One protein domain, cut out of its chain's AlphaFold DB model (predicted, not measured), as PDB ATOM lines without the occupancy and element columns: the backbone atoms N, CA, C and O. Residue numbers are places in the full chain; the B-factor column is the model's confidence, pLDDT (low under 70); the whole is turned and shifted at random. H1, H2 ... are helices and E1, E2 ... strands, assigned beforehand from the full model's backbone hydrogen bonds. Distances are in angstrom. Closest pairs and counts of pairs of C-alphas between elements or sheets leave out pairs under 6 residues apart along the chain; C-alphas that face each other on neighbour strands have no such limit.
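This is residues 2 to 14 and 25 to 51 of the 51 residues of the protein "4-aminobutyrate aminotransferase" of Escherichia coli (UniProt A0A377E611). A small three-stranded sheet, E1, E2 and E3, has one helix, H1, off the end where E1 begins and E2 ends; H1 starts near that end and leads away from it, and residues 8 to 14 stick out. After E3 an unnamed tail, residues 44 to 51, runs past the sheet and then doubles back. The printed part has 40 residues, with one named helix followed by three named strands, in the order H1, E1, E2, E3; the sheet's order is E1, E2, E3, all antiparallel. The class is mixed, with 11 residues in the helix and 12 in the strands. The whole is loose, with a radius of gyration of the C-alphas of 11.7 A, and elongated, spanning 31 by 18 by 12 A.

H1 is residues 3 to 13, from C-alpha 3 at (43.562, 28.641, -25.806) to C-alpha 13 at (43.910, 13.699, -23.542), a length of 15.1 A. E1 is residues 26 to 30, 11.2 A long, and begins with C-alpha 26 at (46.578, 29.813, -17.098). E2 is residues 33 to 36, 10.1 A long. E3 is residues 41 to 43, 6.8 A long, and ends with C-alpha 43 at (41.379, 38.902, -11.204).

E1, E2 and E3 form a meander, each strand the antiparallel neighbour of the one before. E1 and E2 are a hairpin with a tight link of 2 residues, and their directions differ by 161 degrees. N 30 and O 33 are 2.8 A apart and N 35 and O 28 are 2.8 A apart, both within hydrogen-bond range. E2 and E3 are a second hairpin, with a tight link of 4 residues and an angle of 143 degrees. N 42 and O 34 are within hydrogen-bond range at 2.7 A, and the C-alphas of Leu 34 and Tyr 42 face each other at 5.0 A. E1 and E3 are the edge strands. H1 is not on the sheet, with 2 pairs of C-alphas within 10 A. H1 and E2 are only just apart, their closest C-alphas 8.1 A from each other, and H1 and E3 are apart. In H1 every O i to N i+4 pair is within hydrogen-bond range.

The two C-alphas farthest apart are those of Ser 12 and Gln 47, at 31.9 A. Residues 15 to 24 are cut out and not printed, and C-alphas 14 and 25 are 14.6 A apart across the cut. The link from H1 to E1 is the link across the cut; of the links that are printed whole, both are tight. Residues 8 to 14, of which 8 to 13 belong to H1, stand free. The mean pLDDT of the printed part is 83.0, and residues 46 to 51, at the chain's end, are under 70.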
ATOM      1  N   SER A   2      47.289  28.939 -29.031       86.38
ATOM      2  CA  SER A   2      46.016  29.565 -28.614       86.38
ATOM      3  C   SER A   2      45.287  28.711 -27.573       86.38
ATOM      4  O   SER A   2      45.436  27.485 -27.563       86.38
ATOM      5  N   ASN A   3      44.449  29.339 -26.742       85.50
ATOM      6  CA  ASN A   3      43.562  28.641 -25.806       85.50
ATOM      7  C   ASN A   3      42.711  27.564 -26.490       85.50
ATOM      8  O   ASN A   3      42.490  26.493 -25.925       85.50
ATOM      9  N   ASN A   4      42.280  27.802 -27.732       87.12
ATOM     10  CA  ASN A   4      41.461  26.845 -28.476       87.12
ATOM     11  C   ASN A   4      42.235  25.552 -28.808       87.12
ATOM     12  O   ASN A   4      41.720  24.443 -28.669       87.12
ATOM     13  N   GLU A   5      43.515  25.675 -29.157       87.44
ATOM     14  CA  GLU A   5      44.372  24.520 -29.444       87.44
ATOM     15  C   GLU A   5      44.605  23.677 -28.179       87.44
ATOM     16  O   GLU A   5      44.497  22.447 -28.197       87.44
ATOM     17  N   PHE A   6      44.840  24.334 -27.038       85.94
ATOM     18  CA  PHE A   6      44.925  23.654 -25.746       85.94
ATOM     19  C   PHE A   6      43.603  22.995 -25.344       85.94
ATOM     20  O   PHE A   6      43.613  21.900 -24.777       85.94
ATOM     21  N   HIS A   7      42.463  23.598 -25.687       88.00
ATOM     22  CA  HIS A   7      41.151  23.013 -25.436       88.00
ATOM     23  C   HIS A   7      40.960  21.702 -26.205       88.00
ATOM     24  O   HIS A   7      40.562  20.698 -25.613       88.00
ATOM     25  N   GLN A   8      41.309  21.672 -27.494       88.25
ATOM     26  CA  GLN A   8      41.248  20.448 -28.297       88.25
ATOM     27  C   GLN A   8      42.183  19.362 -27.757       88.25
ATOM     28  O   GLN A   8      41.778  18.208 -27.609       88.25
ATOM     29  N   ARG A   9      43.415  19.731 -27.385       89.62
ATOM     30  CA  ARG A   9      44.370  18.798 -26.766       89.62
ATOM     31  C   ARG A   9      43.834  18.225 -25.457       89.62
ATOM     32  O   ARG A   9      43.951  17.023 -25.231       89.62
ATOM     33  N   ARG A  10      43.205  19.058 -24.622       87.25
ATOM     34  CA  ARG A  10      42.566  18.633 -23.370       87.25
ATOM     35  C   ARG A  10      41.451  17.625 -23.628       87.25
ATOM     36  O   ARG A  10      41.430  16.594 -22.965       87.25
ATOM     37  N   LEU A  11      40.554  17.888 -24.578       86.94
ATOM     38  CA  LEU A  11      39.451  16.973 -24.906       86.94
ATOM     39  C   LEU A  11      39.940  15.607 -25.401       86.94
ATOM     40  O   LEU A  11      39.308  14.597 -25.108       86.94
ATOM     41  N   SER A  12      41.056  15.576 -26.129       88.38
ATOM     42  CA  SER A  12      41.659  14.326 -26.605       88.38
ATOM     43  C   SER A  12      42.429  13.575 -25.513       88.38
ATOM     44  O   SER A  12      42.485  12.350 -25.546       88.38
ATOM     45  N   ALA A  13      43.041  14.289 -24.563       89.81
ATOM     46  CA  ALA A  13      43.910  13.699 -23.542       89.81
ATOM     47  C   ALA A  13      43.200  13.379 -22.217       89.81
ATOM     48  O   ALA A  13      43.662  12.517 -21.473       89.81
ATOM     49  N   THR A  14      42.104  14.071 -21.894       87.06
ATOM     50  CA  THR A  14      41.390  13.921 -20.617       87.06
ATOM     51  C   THR A  14      39.989  13.344 -20.825       87.06
ATOM     52  O   THR A  14      39.290  13.733 -21.762       87.06
ATOM     53  N   PHE A  25      43.530  28.879 -20.516       87.44
ATOM     54  CA  PHE A  25      44.621  28.132 -19.912       87.44
ATOM     55  C   PHE A  25      45.575  29.105 -19.227       87.44
ATOM     56  O   PHE A  25      46.182  29.955 -19.876       87.44
ATOM     57  N   ALA A  26      45.696  28.980 -17.905       87.75
ATOM     58  CA  ALA A  26      46.578  29.813 -17.098       87.75
ATOM     59  C   ALA A  26      48.049  29.584 -17.479       87.75
ATOM     60  O   ALA A  26      48.520  28.446 -17.492       87.75
ATOM     61  N   GLN A  27      48.774  30.666 -17.752       89.75
ATOM     62  CA  GLN A  27      50.215  30.661 -17.983       89.75
ATOM     63  C   GLN A  27      50.990  31.070 -16.727       89.75
ATOM     64  O   GLN A  27      51.997  30.446 -16.399       89.75
ATOM     65  N   SER A  28      50.536  32.105 -16.022       87.88
ATOM     66  CA  SER A  28      51.146  32.558 -14.771       87.88
ATOM     67  C   SER A  28      50.098  33.125 -13.818       87.88
ATOM     68  O   SER A  28      49.014  33.533 -14.230       87.88
ATOM     69  N   ALA A  29      50.401  33.117 -12.523       88.75
ATOM     70  CA  ALA A  29      49.545  33.688 -11.494       88.75
ATOM     71  C   ALA A  29      50.411  34.429 -10.473       88.75
ATOM     72  O   ALA A  29      51.412  33.889 -10.005       88.75
ATOM     73  N   GLU A  30      50.023  35.656 -10.138       89.19
ATOM     74  CA  GLU A  30      50.682  36.491  -9.142       89.19
ATOM     75  C   GLU A  30      49.630  37.122  -8.228       89.19
ATOM     76  O   GLU A  30      48.785  37.903  -8.667       89.19
ATOM     77  N   ASN A  31      49.687  36.783  -6.937       87.94
ATOM     78  CA  ASN A  31      48.745  37.242  -5.917       87.94
ATOM     79  C   ASN A  31      47.276  36.973  -6.315       87.94
ATOM     80  O   ASN A  31      46.845  35.822  -6.306       87.94
ATOM     81  N   ALA A  32      46.525  38.014  -6.685       86.19
ATOM     82  CA  ALA A  32      45.128  37.919  -7.104       86.19
ATOM     83  C   ALA A  32      44.939  38.025  -8.628       86.19
ATOM     84  O   ALA A  32      43.802  38.089  -9.084       86.19
ATOM     85  N   THR A  33      46.017  38.047  -9.412       84.62
ATOM     86  CA  THR A  33      45.978  38.189 -10.871       84.62
ATOM     87  C   THR A  33      46.458  36.908 -11.541       84.62
ATOM     88  O   THR A  33      47.461  36.319 -11.148       84.62
ATOM     89  N   LEU A  34      45.757  36.479 -12.582       89.00
ATOM     90  CA  LEU A  34      46.053  35.287 -13.361       89.00
ATOM     91  C   LEU A  34      46.144  35.672 -14.834       89.00
ATOM     92  O   LEU A  34      45.261  36.335 -15.363       89.00
ATOM     93  N   LYS A  35      47.232  35.277 -15.483       89.94
ATOM     94  CA  LYS A  35      47.503  35.523 -16.898       89.94
ATOM     95  C   LYS A  35      47.296  34.248 -17.678       89.94
ATOM     96  O   LYS A  35      47.824  33.207 -17.286       89.94
ATOM     97  N   ASP A  36      46.553  34.316 -18.770       90.31
ATOM     98  CA  ASP A  36      46.424  33.187 -19.684       90.31
ATOM     99  C   ASP A  36      47.507  33.194 -20.778       90.31
ATOM    100  O   ASP A  36      48.258  34.157 -20.931       90.31
ATOM    101  N   VAL A  37      47.587  32.104 -21.544       89.00
ATOM    102  CA  VAL A  37      48.559  31.905 -22.639       89.00
ATOM    103  C   VAL A  37      48.418  32.880 -23.820       89.00
ATOM    104  O   VAL A  37      49.344  32.999 -24.624       89.00
ATOM    105  N   GLU A  38      47.281  33.560 -23.947       86.88
ATOM    106  CA  GLU A  38      46.990  34.615 -24.928       86.88
ATOM    107  C   GLU A  38      47.226  36.027 -24.361       86.88
ATOM    108  O   GLU A  38      47.137  37.002 -25.104       86.88
ATOM    109  N   GLY A  39      47.602  36.146 -23.081       85.56
ATOM    110  CA  GLY A  39      47.990  37.407 -22.445       85.56
ATOM    111  C   GLY A  39      46.851  38.192 -21.791       85.56
ATOM    112  O   GLY A  39      47.075  39.334 -21.390       85.56
ATOM    113  N   ASN A  40      45.656  37.618 -21.649       86.38
ATOM    114  CA  ASN A  40      44.566  38.225 -20.890       86.38
ATOM    115  C   ASN A  40      44.816  38.074 -19.384       86.38
ATOM    116  O   ASN A  40      45.269  37.034 -18.897       86.38
ATOM    117  N   GLU A  41      44.492  39.132 -18.644       87.25
ATOM    118  CA  GLU A  41      44.616  39.206 -17.189       87.25
ATOM    119  C   GLU A  41      43.246  39.039 -16.521       87.25
ATOM    120  O   GLU A  41      42.294  39.763 -16.810       87.25
ATOM    121  N   TYR A  42      43.161  38.095 -15.587       85.06
ATOM    122  CA  TYR A  42      41.976  37.769 -14.806       85.06
ATOM    123  C   TYR A  42      42.237  38.033 -13.329       85.06
ATOM    124  O   TYR A  42      43.252  37.607 -12.785       85.06
ATOM    125  N   ILE A  43      41.298  38.690 -12.651       86.12
ATOM    126  CA  ILE A  43      41.379  38.902 -11.204       86.12
ATOM    127  C   ILE A  43      40.651  37.753 -10.501       86.12
ATOM    128  O   ILE A  43      39.429  37.624 -10.597       86.12
ATOM    129  N   ILE A  44      41.392  36.928  -9.763       75.31
ATOM    130  CA  ILE A  44      40.887  35.753  -9.045       75.31
ATOM    131  C   ILE A  44      40.308  36.131  -7.673       75.31
ATOM    132  O   ILE A  44      40.671  35.586  -6.636       75.31
ATOM    133  N   SER A  45      39.386  37.092  -7.635       73.00
ATOM    134  CA  SER A  45      38.602  37.314  -6.415       73.00
ATOM    135  C   SER A  45      37.479  36.271  -6.338       73.00
ATOM    136  O   SER A  45      36.816  36.035  -7.355       73.00
ATOM    137  N   PRO A  46      37.190  35.679  -5.159       64.62
ATOM    138  CA  PRO A  46      36.092  34.719  -4.981       64.62
ATOM    139  C   PRO A  46      34.710  35.266  -5.378       64.62
ATOM    140  O   PRO A  46      33.767  34.499  -5.530       64.62
ATOM    141  N   GLN A  47      34.581  36.582  -5.570       61.09
ATOM    142  CA  GLN A  47      33.358  37.242  -6.034       61.09
ATOM    143  C   GLN A  47      33.409  37.676  -7.511       61.09
ATOM    144  O   GLN A  47      32.379  38.063  -8.060       61.09
ATOM    145  N   ALA A  48      34.583  37.637  -8.153       59.12
ATOM    146  CA  ALA A  48      34.811  38.242  -9.469       59.12
ATOM    147  C   ALA A  48      35.199  37.249 -10.571       59.12
ATOM    148  O   ALA A  48      35.086  37.605 -11.743       59.12
ATOM    149  N   LEU A  49      35.626  36.024 -10.237       63.59
ATOM    150  CA  LEU A  49      35.984  35.041 -11.259       63.59
ATOM    151  C   LEU A  49      34.722  34.481 -11.940       63.59
ATOM    152  O   LEU A  49      34.200  33.429 -11.579       63.59
ATOM    153  N   ARG A  50      34.221  35.222 -12.931       61.28
ATOM    154  CA  ARG A  50      33.217  34.769 -13.894       61.28
ATOM    155  C   ARG A  50      33.930  34.290 -15.151       61.28
ATOM    156  O   ARG A  50      34.250  35.079 -16.035       61.28
ATOM    157  N   CYS A  51      34.196  32.992 -15.165       60.50
ATOM    158  CA  CYS A  51      34.179  32.213 -16.393       60.50
ATOM    159  C   CYS A  51      32.704  31.939 -16.749       60.50
ATOM    160  O   CYS A  51      32.410  31.873 -17.953       60.50
TER     161      CYS A  51